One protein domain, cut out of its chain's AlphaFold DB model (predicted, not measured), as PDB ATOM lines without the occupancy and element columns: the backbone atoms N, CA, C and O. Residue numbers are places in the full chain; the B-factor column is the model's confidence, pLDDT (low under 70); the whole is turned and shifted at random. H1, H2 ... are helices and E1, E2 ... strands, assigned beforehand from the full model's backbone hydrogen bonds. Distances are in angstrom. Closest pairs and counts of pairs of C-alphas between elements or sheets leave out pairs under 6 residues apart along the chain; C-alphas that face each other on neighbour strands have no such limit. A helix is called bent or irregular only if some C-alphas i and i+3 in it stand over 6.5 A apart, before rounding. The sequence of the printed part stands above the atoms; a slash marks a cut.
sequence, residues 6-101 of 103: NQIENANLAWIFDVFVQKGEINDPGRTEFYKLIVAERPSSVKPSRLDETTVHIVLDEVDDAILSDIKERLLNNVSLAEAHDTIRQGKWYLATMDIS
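AT A GLANCE: This is residues 6 to 101 of the 103 residues of an uncharacterized protein of Pseudomonas chlororaphis (UniProt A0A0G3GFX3). A twisted sheet of four strands has the helical hairpin of H2 and H3 on it, H2 over E1 and H3 only grazing the sheet with residues 84 to 90. The short helix H1 lies off the sheet, before E3 and away from H2 and H3. The 96 printed residues hold three named helices and four named strands in the order E1 E2 H1 E3 H2 H3 E4, of mixed class; the mixed sheet runs E3 E1 E2 E4, with E3 and E1 parallel and the other neighbours antiparallel. The whole is compact, with a radius of gyration of the C-alphas of 13.7 A and spans of 41 by 32 by 22 A.

IN THESE COORDINATES: Start at Asn 6; residues 6 to 17 hold no named element. Find C-alpha 18 at (288.372, 297.852, 379.716), where E1 begins and runs to residue 23, 16.6 A. E2, residues 30 to 38, covers 26.3 A. H1, residues 48 to 53, is 10.1 A long and irregular, with C-alphas 49 and 52 7.5 A apart. E3, residues 55 to 60, covers 16.2 A. Find C-alpha 65 at (284.890, 281.342, 372.971); from there H2 runs 18.3 A to residue 77. H3, residues 79 to 90, is 17.6 A long and irregular, with C-alphas 80 and 83 7.9 A apart. E4, residues 94 to 100, covers 19.9 A and ends at C-alpha 100, (286.373, 297.062, 355.483).

HOW THE PARTS SIT: Look first at the hairpin of E1 and E2, antiparallel at 159 degrees: N 21 and O 35 are 2.8 A apart, within hydrogen-bond range. Beside E1, edge strand E3 is parallel at 18 degrees, with N 58 and O 20 at 2.8 A. Beside E2, edge strand E4 is antiparallel at 157 degrees, with N 34 and O 96 at 2.8 A. H2 is on the sheet at a height over the sheet of 10.2 A; on the local plane its line and that of E1 stand at 29.7 degrees, only just along the strands. H2 touches H3 with residues 72 to 76 alone, at a steep tilt of 45 degrees, opposite ways; the closest C-alphas, of Leu 76 and His 85, are 5.7 A apart. E3, H2, H3 and E4 make a split strand-helix-strand unit, two strands running the same way with E1 and E2 between them, its crossover right-handed. H1 is not on the sheet and is apart from H2 and H3. In H2 every O i to N i+4 pair is within hydrogen-bond range, in H3 4 of 8, and in H1 0 of 2, with 2 of 3 O i to N i+3 pairs.

THE WHOLE: The two C-alphas farthest apart, of Glu 83 and Ser 101, are 41.8 A apart. The printed part has no cut, and no link is long. Its mean pLDDT is 91.0; residue 28 is under 70.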
ATOM      1  N   ASN A   6     299.639 285.826 377.143       92.75
ATOM      2  CA  ASN A   6     300.581 285.319 378.147       92.75
ATOM      3  C   ASN A   6     301.105 286.397 379.111       92.75
ATOM      4  O   ASN A   6     301.636 286.070 380.170       92.75
ATOM      5  N   GLN A   7     300.976 287.679 378.764       93.62
ATOM      6  CA  GLN A   7     301.423 288.784 379.614       93.62
ATOM      7  C   GLN A   7     300.355 289.233 380.616       93.62
ATOM      8  O   GLN A   7     300.693 289.949 381.556       93.62
ATOM      9  N   ILE A   8     299.094 288.821 380.440       94.69
ATOM     10  CA  ILE A   8     297.960 289.318 381.230       94.69
ATOM     11  C   ILE A   8     298.175 289.079 382.718       94.69
ATOM     12  O   ILE A   8     298.067 290.019 383.489       94.69
ATOM     13  N   GLU A   9     298.492 287.852 383.123       93.75
ATOM     14  CA  GLU A   9     298.511 287.440 384.534       93.75
ATOM     15  C   GLU A   9     299.524 288.231 385.380       93.75
ATOM     16  O   GLU A   9     299.262 288.543 386.538       93.75
ATOM     17  N   ASN A  10     300.651 288.618 384.775       93.19
ATOM     18  CA  ASN A  10     301.766 289.278 385.461       93.19
ATOM     19  C   ASN A  10     301.823 290.799 385.233       93.19
ATOM     20  O   ASN A  10     302.656 291.481 385.832       93.19
ATOM     21  N   ALA A  11     300.987 291.348 384.349       93.75
ATOM     22  CA  ALA A  11     300.960 292.783 384.089       93.75
ATOM     23  C   ALA A  11     300.333 293.550 385.264       93.75
ATOM     24  O   ALA A  11     299.416 293.065 385.922       93.75
ATOM     25  N   ASN A  12     300.779 294.784 385.504       94.44
ATOM     26  CA  ASN A  12     300.076 295.677 386.423       94.44
ATOM     27  C   ASN A  12     298.891 296.323 385.695       94.44
ATOM     28  O   ASN A  12     299.083 297.174 384.827       94.44
ATOM     29  N   LEU A  13     297.680 295.894 386.044       94.50
ATOM     30  CA  LEU A  13     296.420 296.279 385.415       94.50
ATOM     31  C   LEU A  13     295.500 297.055 386.375       94.50
ATOM     32  O   LEU A  13     294.328 297.243 386.069       94.50
ATOM     33  N   ALA A  14     296.021 297.548 387.505       92.50
ATOM     34  CA  ALA A  14     295.229 298.174 388.572       92.50
ATOM     35  C   ALA A  14     294.387 299.393 388.134       92.50
ATOM     36  O   ALA A  14     293.439 299.772 388.812       92.50
ATOM     37  N   TRP A  15     294.730 300.033 387.013       91.19
ATOM     38  CA  TRP A  15     294.020 301.197 386.459       91.19
ATOM     39  C   TRP A  15     293.295 300.896 385.139       91.19
ATOM     40  O   TRP A  15     292.931 301.815 384.399       91.19
ATOM     41  N   ILE A  16     293.139 299.616 384.800       94.06
ATOM     42  CA  ILE A  16     292.474 299.187 383.577       94.06
ATOM     43  C   ILE A  16     290.982 299.022 383.840       94.06
ATOM     44  O   ILE A  16     290.569 298.270 384.717       94.06
ATOM     45  N   PHE A  17     290.174 299.708 383.035       94.56
ATOM     46  CA  PHE A  17     288.713 299.623 383.102       94.56
ATOM     47  C   PHE A  17     288.143 298.710 382.019       94.56
ATOM     48  O   PHE A  17     287.100 298.098 382.223       94.56
ATOM     49  N   ASP A  18     288.832 298.600 380.883       95.12
ATOM     50  CA  ASP A  18     288.372 297.852 379.716       95.12
ATOM     51  C   ASP A  18     289.475 296.941 379.157       95.12
ATOM     52  O   ASP A  18     290.646 297.323 379.079       95.12
ATOM     53  N   VAL A  19     289.078 295.760 378.685       96.19
ATOM     54  CA  VAL A  19     289.914 294.856 377.887       96.19
ATOM     55  C   VAL A  19     289.278 294.710 376.513       96.19
ATOM     56  O   VAL A  19     288.112 294.340 376.401       96.19
ATOM     57  N   PHE A  20     290.044 294.999 375.470       95.62
ATOM     58  CA  PHE A  20     289.663 294.817 374.079       95.62
ATOM     59  C   PHE A  20     290.494 293.709 373.448       95.62
ATOM     60  O   PHE A  20     291.724 293.741 373.495       95.62
ATOM     61  N   VAL A  21     289.810 292.765 372.816       96.00
ATOM     62  CA  VAL A  21     290.391 291.719 371.981       96.00
ATOM     63  C   VAL A  21     289.978 291.986 370.543       96.00
ATOM     64  O   VAL A  21     288.803 292.217 370.264       96.00
ATOM     65  N   GLN A  22     290.940 291.980 369.638       93.62
ATOM     66  CA  GLN A  22     290.742 292.209 368.215       93.62
ATOM     67  C   GLN A  22     291.184 290.967 367.447       93.62
ATOM     68  O   GLN A  22     292.279 290.457 367.688       93.62
ATOM     69  N   LYS A  23     290.335 290.517 366.522       91.06
ATOM     70  CA  LYS A  23     290.623 289.417 365.601       91.06
ATOM     71  C   LYS A  23     291.141 289.957 364.268       91.06
ATOM     72  O   LYS A  23     290.406 290.667 363.583       91.06
ATOM     73  N   GLY A  24     292.369 289.599 363.907       80.81
ATOM     74  CA  GLY A  24     293.068 290.075 362.715       80.81
ATOM     75  C   GLY A  24     293.512 291.537 362.812       80.81
ATOM     76  O   GLY A  24     293.275 292.220 363.813       80.81
ATOM     77  N   GLU A  25     294.173 292.043 361.772       75.88
ATOM     78  CA  GLU A  25     294.549 293.456 361.689       75.88
ATOM     79  C   GLU A  25     293.399 294.333 361.169       75.88
ATOM     80  O   GLU A  25     292.584 293.913 360.354       75.88
ATOM     81  N   ILE A  26     293.352 295.596 361.614       71.69
ATOM     82  CA  ILE A  26     292.351 296.584 361.164       71.69
ATOM     83  C   ILE A  26     292.532 296.949 359.687       71.69
ATOM     84  O   ILE A  26     291.630 297.518 359.105       71.69
ATOM     85  N   ASN A  27     293.678 296.689 359.065       70.81
ATOM     86  CA  ASN A  27     293.918 297.140 357.691       70.81
ATOM     87  C   ASN A  27     293.683 296.049 356.641       70.81
ATOM     88  O   ASN A  27     293.843 296.328 355.454       70.81
ATOM     89  N   ASP A  28     293.303 294.839 357.059       68.25
ATOM     90  CA  ASP A  28     293.002 293.768 356.119       68.25
ATOM     91  C   ASP A  28     291.565 293.897 355.587       68.25
ATOM     92  O   ASP A  28     290.621 294.032 356.374       68.25
ATOM     93  N   PRO A  29     291.363 293.854 354.254       72.44
ATOM     94  CA  PRO A  29     290.031 293.826 353.666       72.44
ATOM     95  C   PRO A  29     289.226 292.637 354.202       72.44
ATOM     96  O   PRO A  29     289.688 291.496 354.161       72.44
ATOM     97  N   GLY A  30     288.002 292.888 354.661       77.94
ATOM     98  CA  GLY A  30     287.152 291.864 355.265       77.94
ATOM     99  C   GLY A  30     286.438 292.343 356.524       77.94
ATOM    100  O   GLY A  30     286.200 293.535 356.709       77.94
ATOM    101  N   ARG A  31     286.054 291.384 357.374       79.75
ATOM    102  CA  ARG A  31     285.334 291.629 358.628       79.75
ATOM    103  C   ARG A  31     286.285 291.485 359.810       79.75
ATOM    104  O   ARG A  31     286.718 290.377 360.115       79.75
ATOM    105  N   THR A  32     286.552 292.588 360.500       85.06
ATOM    106  CA  THR A  32     287.279 292.596 361.775       85.06
ATOM    107  C   THR A  32     286.281 292.477 362.925       85.06
ATOM    108  O   THR A  32     285.274 293.192 362.973       85.06
ATOM    109  N   GLU A  33     286.562 291.586 363.874       90.56
ATOM    110  CA  GLU A  33     285.745 291.387 365.075       90.56
ATOM    111  C   GLU A  33     286.462 291.961 366.299       90.56
ATOM    112  O   GLU A  33     287.660 291.746 366.504       90.56
ATOM    113  N   PHE A  34     285.712 292.692 367.120       93.19
ATOM    114  CA  PHE A  34     286.182 293.307 368.352       93.19
ATOM    115  C   PHE A  34     285.344 292.810 369.517       93.19
ATOM    116  O   PHE A  34     284.118 292.918 369.511       93.19
ATOM    117  N   TYR A  35     286.018 292.335 370.554       96.19
ATOM    118  CA  TYR A  35     285.401 291.884 371.788       96.19
ATOM    119  C   TYR A  35     285.852 292.793 372.912       96.19
ATOM    120  O   TYR A  35     287.045 292.963 373.151       96.19
ATOM    121  N   LYS A  36     284.892 293.373 373.621       96.00
ATOM    122  CA  LYS A  36     285.155 294.223 374.773       96.00
ATOM    123  C   LYS A  36     284.661 293.553 376.045       96.00
ATOM    124  O   LYS A  36     283.509 293.138 376.105       96.00
ATOM    125  N   LEU A  37     285.491 293.526 377.077       96.94
ATOM    126  CA  LEU A  37     285.097 293.198 378.441       96.94
ATOM    127  C   LEU A  37     285.291 294.431 379.322       96.94
ATOM    128  O   LEU A  37     286.361 295.039 379.322       96.94
ATOM    129  N   ILE A  38     284.252 294.788 380.071       95.88
ATOM    130  CA  ILE A  38     284.334 295.825 381.101       95.88
ATOM    131  C   ILE A  38     284.841 295.149 382.372       95.88
ATOM    132  O   ILE A  38     284.210 294.220 382.873       95.88
ATOM    133  N   VAL A  39     285.994 295.597 382.857       94.12
ATOM    134  CA  VAL A  39     286.671 295.058 384.041       94.12
ATOM    135  C   VAL A  39     286.285 295.843 385.286       94.12
ATOM    136  O   VAL A  39     286.020 295.251 386.323       94.12
ATOM    137  N   ALA A  40     286.189 297.164 385.178       92.50
ATOM    138  CA  ALA A  40     285.768 298.034 386.266       92.50
ATOM    139  C   ALA A  40     284.987 299.226 385.712       92.50
ATOM    140  O   ALA A  40     285.156 299.617 384.553       92.50
ATOM    141  N   GLU A  41     284.121 299.816 386.537       88.38
ATOM    142  CA  GLU A  41     283.387 301.012 386.135       88.38
ATOM    143  C   GLU A  41     284.365 302.170 385.924       88.38
ATOM    144  O   GLU A  41     285.135 302.542 386.812       88.38
ATOM    145  N   ARG A  42     284.342 302.741 384.719       86.44
ATOM    146  CA  ARG A  42     285.187 303.881 384.390       86.44
ATOM    147  C   ARG A  42     284.678 305.127 385.126       86.44
ATOM    148  O   ARG A  42     283.540 305.536 384.891       86.44
ATOM    149  N   PRO A  43     285.531 305.823 385.898       87.19
ATOM    150  CA  PRO A  43     285.172 307.107 386.479       87.19
ATOM    151  C   PRO A  43     284.887 308.148 385.392       87.19
ATOM    152  O   PRO A  43     285.639 308.278 384.424       87.19
ATOM    153  N   SER A  44     283.858 308.973 385.591       86.00
ATOM    154  CA  SER A  44     283.508 310.076 384.679       86.00
ATOM    155  C   SER A  44     284.610 311.137 384.535       86.00
ATOM    156  O   SER A  44     284.612 311.912 383.580       86.00
ATOM    157  N   SER A  45     285.571 311.162 385.460       85.69
ATOM    158  CA  SER A  45     286.738 312.049 385.444       85.69
ATOM    159  C   SER A  45     287.829 311.628 384.450       85.69
ATOM    160  O   SER A  45     288.733 312.423 384.168       85.69
ATOM    161  N   VAL A  46     287.775 310.407 383.904       84.38
ATOM    162  CA  VAL A  46     288.747 309.936 382.910       84.38
ATOM    163  C   VAL A  46     288.521 310.677 381.595       84.38
ATOM    164  O   VAL A  46     287.498 310.529 380.930       84.38
ATOM    165  N   LYS A  47     289.509 311.485 381.201       86.56
ATOM    166  CA  LYS A  47     289.468 312.232 379.942       86.56
ATOM    167  C   LYS A  47     289.527 311.277 378.740       86.56
ATOM    168  O   LYS A  47     290.323 310.336 378.779       86.56
ATOM    169  N   PRO A  48     288.817 311.571 377.633       84.38
ATOM    170  CA  PRO A  48     288.876 310.766 376.410       84.38
ATOM    171  C   PRO A  48     290.299 310.531 375.880       84.38
ATOM    172  O   PRO A  48     290.611 309.455 375.389       84.38
ATOM    173  N   SER A  49     291.200 311.503 376.045       85.44
ATOM    174  CA  SER A  49     292.597 311.392 375.605       85.44
ATOM    175  C   SER A  49     293.421 310.336 376.351       85.44
ATOM    176  O   SER A  49     294.526 310.033 375.926       85.44
ATOM    177  N   ARG A  50     292.930 309.814 377.483       84.62
ATOM    178  CA  ARG A  50     293.615 308.799 378.301       84.62
ATOM    179  C   ARG A  50     292.986 307.415 378.176       84.62
ATOM    180  O   ARG A  50     293.388 306.498 378.888       84.62
ATOM    181  N   LEU A  51     291.994 307.248 377.300       82.75
ATOM    182  CA  LEU A  51     291.290 305.976 377.142       82.75
ATOM    183  C   LEU A  51     292.260 304.834 376.836       82.75
ATOM    184  O   LEU A  51     292.194 303.801 377.502       82.75
ATOM    185  N   ASP A  52     293.222 305.074 375.947       85.00
ATOM    186  CA  ASP A  52     294.238 304.094 375.558       85.00
ATOM    187  C   ASP A  52     295.170 303.692 376.712       85.00
ATOM    188  O   ASP A  52     295.715 302.589 376.712       85.00
ATOM    189  N   GLU A  53     295.363 304.545 377.722       87.31
ATOM    190  CA  GLU A  53     296.168 304.227 378.915       87.31
ATOM    191  C   GLU A  53     295.408 303.327 379.896       87.31
ATOM    192  O   GLU A  53     296.007 302.541 380.627       87.31
ATOM    193  N   THR A  54     294.080 303.440 379.894       91.88
ATOM    194  CA  THR A  54     293.172 302.730 380.809       91.88
ATOM    195  C   THR A  54     292.533 301.488 380.189       91.88
ATOM    196  O   THR A  54     291.607 300.901 380.751       91.88
ATOM    197  N   THR A  55     293.019 301.108 379.010       93.56
ATOM    198  CA  THR A  55     292.473 300.026 378.201       93.56
ATOM    199  C   THR A  55     293.588 299.072 377.791       93.56
ATOM    200  O   THR A  55     294.640 299.490 377.293       93.56
ATOM    201  N   VAL A  56     293.360 297.775 377.984       95.06
ATOM    202  CA  VAL A  56     294.229 296.717 377.454       95.06
ATOM    203  C   VAL A  56     293.741 296.330 376.067       95.06
ATOM    204  O   VAL A  56     292.557 296.085 375.879       95.06
ATOM    205  N   HIS A  57     294.657 296.244 375.110       95.12
ATOM    206  CA  HIS A  57     294.405 295.786 373.751       95.12
ATOM    207  C   HIS A  57     295.196 294.510 373.495       95.12
ATOM    208  O   HIS A  57     296.417 294.488 373.660       95.12
ATOM    209  N   ILE A  58     294.497 293.472 373.059       94.69
ATOM    210  CA  ILE A  58     295.048 292.177 372.680       94.69
ATOM    211  C   ILE A  58     294.665 291.965 371.219       94.69
ATOM    212  O   ILE A  58     293.488 292.034 370.875       94.69
ATOM    213  N   VAL A  59     295.652 291.747 370.358       92.81
ATOM    214  CA  VAL A  59     295.427 291.462 368.935       92.81
ATOM    215  C   VAL A  59     295.827 290.016 368.694       92.81
ATOM    216  O   VAL A  59     296.919 289.618 369.100       92.81
ATOM    217  N   LEU A  60     294.927 289.244 368.095       92.00
ATOM    218  CA  LEU A  60     295.093 287.822 367.807       92.00
ATOM    219  C   LEU A  60     294.636 287.545 366.380       92.00
ATOM    220  O   LEU A  60     293.710 288.193 365.901       92.00
ATOM    221  N   ASP A  61     295.236 286.557 365.726       88.81
ATOM    222  CA  ASP A  61     294.825 286.160 364.375       88.81
ATOM    223  C   ASP A  61     293.437 285.500 364.386       88.81
ATOM    224  O   ASP A  61     292.606 285.739 363.510       88.81
ATOM    225  N   GLU A  62     293.146 284.734 365.439       89.00
ATOM    226  CA  GLU A  62     291.871 284.057 365.650       89.00
ATOM    227  C   GLU A  62     291.338 284.325 367.061       89.00
ATOM    228  O   GLU A  62     292.094 284.440 368.026       89.00
ATOM    229  N   VAL A  63     290.012 284.435 367.175       93.00
ATOM    230  CA  VAL A  63     289.302 284.604 368.447       93.00
ATOM    231  C   VAL A  63     288.073 283.704 368.429       93.00
ATOM    232  O   VAL A  63     287.241 283.806 367.525       93.00
ATOM    233  N   ASP A  64     287.972 282.843 369.436       93.94
ATOM    234  CA  ASP A  64     286.826 281.985 369.714       93.94
ATOM    235  C   ASP A  64     286.448 282.046 371.206       93.94
ATOM    236  O   ASP A  64     287.105 282.712 372.016       93.94
ATOM    237  N   ASP A  65     285.376 281.349 371.587       94.19
ATOM    238  CA  ASP A  65     284.890 281.342 372.971       94.19
ATOM    239  C   ASP A  65     285.910 280.752 373.961       94.19
ATOM    240  O   ASP A  65     285.943 281.162 375.125       94.19
ATOM    241  N   ALA A  66     286.766 279.822 373.521       95.94
ATOM    242  CA  ALA A  66     287.788 279.215 374.367       95.94
ATOM    243  C   ALA A  66     288.902 280.219 374.691       95.94
ATOM    244  O   ALA A  66     289.271 280.372 375.856       95.94
ATOM    245  N   ILE A  67     289.372 280.968 373.691       95.88
ATOM    246  CA  ILE A  67     290.351 282.050 373.848       95.88
ATOM    247  C   ILE A  67     289.786 283.154 374.744       95.88
ATOM    248  O   ILE A  67     290.459 283.628 375.658       95.88
ATOM    249  N   LEU A  68     288.535 283.557 374.523       96.75
ATOM    250  CA  LEU A  68     287.875 284.566 375.351       96.75
ATOM    251  C   LEU A  68     287.709 284.105 376.807       96.75
ATOM    252  O   LEU A  68     287.805 284.924 377.727       96.75
ATOM    253  N   SER A  69     287.479 282.808 377.027       96.56
ATOM    254  CA  SER A  69     287.452 282.210 378.362       96.56
ATOM    255  C   SER A  69     288.843 282.182 379.007       96.56
ATOM    256  O   SER A  69     288.957 282.567 380.168       96.56
ATOM    257  N   ASP A  70     289.896 281.814 378.269       97.00
ATOM    258  CA  ASP A  70     291.288 281.820 378.755       97.00
ATOM    259  C   ASP A  70     291.738 283.235 379.150       97.00
ATOM    260  O   ASP A  70     292.257 283.457 380.243       97.00
ATOM    261  N   ILE A  71     291.448 284.239 378.316       97.19
ATOM    262  CA  ILE A  71     291.719 285.650 378.635       97.19
ATOM    263  C   ILE A  71     291.015 286.048 379.935       97.19
ATOM    264  O   ILE A  71     291.617 286.683 380.801       97.19
ATOM    265  N   LYS A  72     289.746 285.659 380.093       96.75
ATOM    266  CA  LYS A  72     288.966 285.958 381.295       96.75
ATOM    267  C   LYS A  72     289.536 285.271 382.538       96.75
ATOM    268  O   LYS A  72     289.624 285.912 383.582       96.75
ATOM    269  N   GLU A  73     289.966 284.018 382.435       97.38
ATOM    270  CA  GLU A  73     290.623 283.290 383.525       97.38
ATOM    271  C   GLU A  73     291.950 283.946 383.928       97.38
ATOM    272  O   GLU A  73     292.190 284.192 385.109       97.38
ATOM    273  N   ARG A  74     292.773 284.356 382.960       97.50
ATOM    274  CA  ARG A  74     294.031 285.070 383.229       97.50
ATOM    275  C   ARG A  74     293.818 286.427 383.890       97.50
ATOM    276  O   ARG A  74     294.610 286.817 384.745       97.50
ATOM    277  N   LEU A  75     292.753 287.143 383.528       96.94
ATOM    278  CA  LEU A  75     292.366 288.380 384.212       96.94
ATOM    279  C   LEU A  75     291.956 288.110 385.669       96.94
ATOM    280  O   LEU A  75     292.300 288.896 386.546       96.94
ATOM    281  N   LEU A  76     291.269 286.994 385.938       97.00
ATOM    282  CA  LEU A  76     290.905 286.574 387.298       97.00
ATOM    283  C   LEU A  76     292.104 286.085 388.118       97.00
ATOM    284  O   LEU A  76     292.096 286.212 389.336       97.00
ATOM    285  N   ASN A  77     293.149 285.572 387.475       97.19
ATOM    286  CA  ASN A  77     294.390 285.200 388.157       97.19
ATOM    287  C   ASN A  77     295.337 286.396 388.361       97.19
ATOM    288  O   ASN A  77     296.273 286.317 389.154       97.19
ATOM    289  N   ASN A  78     295.082 287.532 387.703       97.50
ATOM    290  CA  ASN A  78     295.867 288.740 387.904       97.50
ATOM    291  C   ASN A  78     295.537 289.399 389.257       97.50
ATOM    292  O   ASN A  78     294.421 289.868 389.504       97.50
ATOM    293  N   VAL A  79     296.552 289.498 390.115       96.50
ATOM    294  CA  VAL A  79     296.438 290.027 391.484       96.50
ATOM    295  C   VAL A  79     296.095 291.521 391.513       96.50
ATOM    296  O   VAL A  79     295.373 291.974 392.397       96.50
ATOM    297  N   SER A  80     296.561 292.300 390.534       96.62
ATOM    298  CA  SER A  80     296.262 293.737 390.442       96.62
ATOM    299  C   SER A  80     294.800 294.034 390.083       96.62
ATOM    300  O   SER A  80     294.360 295.168 390.239       96.62
ATOM    301  N   LEU A  81     294.045 293.019 389.647       96.19
ATOM    302  CA  LEU A  81     292.617 293.103 389.342       96.19
ATOM    303  C   LEU A  81     291.727 292.518 390.445       96.19
ATOM    304  O   LEU A  81     290.532 292.360 390.215       96.19
ATOM    305  N   ALA A  82     292.265 292.207 391.630       95.12
ATOM    306  CA  ALA A  82     291.514 291.557 392.711       95.12
ATOM    307  C   ALA A  82     290.176 292.250 393.039       95.12
ATOM    308  O   ALA A  82     289.154 291.583 393.185       95.12
ATOM    309  N   GLU A  83     290.154 293.585 393.080       94.12
ATOM    310  CA  GLU A  83     288.934 294.369 393.344       94.12
ATOM    311  C   GLU A  83     287.899 294.289 392.208       94.12
ATOM    312  O   GLU A  83     286.709 294.497 392.425       94.12
ATOM    313  N   ALA A  84     288.341 293.952 390.997       94.81
ATOM    314  CA  ALA A  84     287.523 293.850 389.796       94.81
ATOM    315  C   ALA A  84     287.061 292.412 389.489       94.81
ATOM    316  O   ALA A  84     286.314 292.195 388.532       94.81
ATOM    317  N   HIS A  85     287.477 291.407 390.271       95.62
ATOM    318  CA  HIS A  85     287.191 289.994 389.979       95.62
ATOM    319  C   HIS A  85     285.700 289.685 389.856       95.62
ATOM    320  O   HIS A  85     285.312 288.916 388.977       95.62
ATOM    321  N   ASP A  86     284.855 290.279 390.696       95.62
ATOM    322  CA  ASP A  86     283.407 290.054 390.634       95.62
ATOM    323  C   ASP A  86     282.811 290.596 389.328       95.62
ATOM    324  O   ASP A  86     282.067 289.886 388.644       95.62
ATOM    325  N   THR A  87     283.211 291.808 388.932       96.25
ATOM    326  CA  THR A  87     282.824 292.423 387.657       96.25
ATOM    327  C   THR A  87     283.321 291.600 386.475       96.25
ATOM    328  O   THR A  87     282.543 291.331 385.564       96.25
ATOM    329  N   ILE A  88     284.566 291.114 386.507       96.19
ATOM    330  CA  ILE A  88     285.106 290.231 385.469       96.19
ATOM    331  C   ILE A  88     284.272 288.948 385.386       96.19
ATOM    332  O   ILE A  88     283.788 288.621 384.302       96.19
ATOM    333  N   ARG A  89     284.049 288.227 386.499       95.75
ATOM    334  CA  ARG A  89     283.297 286.952 386.512       95.75
ATOM    335  C   ARG A  89     281.905 287.106 385.909       95.75
ATOM    336  O   ARG A  89     281.518 286.287 385.076       95.75
ATOM    337  N   GLN A  90     281.184 288.155 386.284       95.75
ATOM    338  CA  GLN A  90     279.820 288.414 385.812       95.75
ATOM    339  C   GLN A  90     279.779 289.073 384.426       95.75
ATOM    340  O   GLN A  90     278.781 288.965 383.710       95.75
ATOM    341  N   GLY A  91     280.868 289.737 384.043       93.44
ATOM    342  CA  GLY A  91     281.010 290.473 382.801       93.44
ATOM    343  C   GLY A  91     280.865 289.580 381.576       93.44
ATOM    344  O   GLY A  91     281.325 288.432 381.542       93.44
ATOM    345  N   LYS A  92     280.213 290.129 380.553       95.50
ATOM    346  CA  LYS A  92     280.045 289.504 379.242       95.50
ATOM    347  C   LYS A  92     280.933 290.207 378.228       95.50
ATOM    348  O   LYS A  92     281.183 291.405 378.343       95.50
ATOM    349  N   TRP A  93     281.358 289.457 377.220       96.69
ATOM    350  CA  TRP A  93     282.013 290.025 376.055       96.69
ATOM    351  C   TRP A  93     280.981 290.744 375.187       96.69
ATOM    352  O   TRP A  93     279.988 290.155 374.761       96.69
ATOM    353  N   TYR A  94     281.212 292.027 374.942       95.44
ATOM    354  CA  TYR A  94     280.459 292.822 373.983       95.44
ATOM    355  C   TYR A  94     281.136 292.703 372.623       95.44
ATOM    356  O   TYR A  94     282.300 293.076 372.484       95.44
ATOM    357  N   LEU A  95     280.407 292.191 371.637       93.75
ATOM    358  CA  LEU A  95     280.882 292.053 370.267       93.75
ATOM    359  C   LEU A  95     280.535 293.304 369.456       93.75
ATOM    360  O   LEU A  95     279.383 293.738 369.427       93.75
ATOM    361  N   ALA A  96     281.527 293.837 368.756       89.81
ATOM    362  CA  ALA A  96     281.364 294.799 367.679       89.81
ATOM    363  C   ALA A  96     282.095 294.282 366.439       89.81
ATOM    364  O   ALA A  96     283.128 293.625 366.552       89.81
ATOM    365  N   THR A  97     281.576 294.578 365.252       87.69
ATOM    366  CA  THR A  97     282.223 294.190 363.994       87.69
ATOM    367  C   THR A  97     282.386 295.391 363.087       87.69
ATOM    368  O   THR A  97     281.530 296.276 363.074       87.69
ATOM    369  N   MET A  98     283.484 295.416 362.344       85.00
ATOM    370  CA  MET A  98     283.784 296.439 361.351       85.00
ATOM    371  C   MET A  98     284.057 295.752 360.023       85.00
ATOM    372  O   MET A  98     284.892 294.853 359.956       85.00
ATOM    373  N   ASP A  99     283.345 296.176 358.987       81.69
ATOM    374  CA  ASP A  99     283.532 295.675 357.633       81.69
ATOM    375  C   ASP A  99     284.340 296.696 356.833       81.69
ATOM    376  O   ASP A  99     283.968 297.867 356.730       81.69
ATOM    377  N   ILE A 100     285.455 296.244 356.268       79.12
ATOM    378  CA  ILE A 100     286.373 297.062 355.483       79.12
ATOM    379  C   ILE A 100     286.329 296.556 354.056       79.12
ATOM    380  O   ILE A 100     286.747 295.439 353.748       79.12
ATOM    381  N   SER A 101     285.789 297.395 353.180       75.81
ATOM    382  CA  SER A 101     285.772 297.124 351.747       75.81
ATOM    383  C   SER A 101     287.074 297.618 351.113       75.81
ATOM    384  O   SER A 101     287.537 298.702 351.478       75.81
TER     385      SER A 101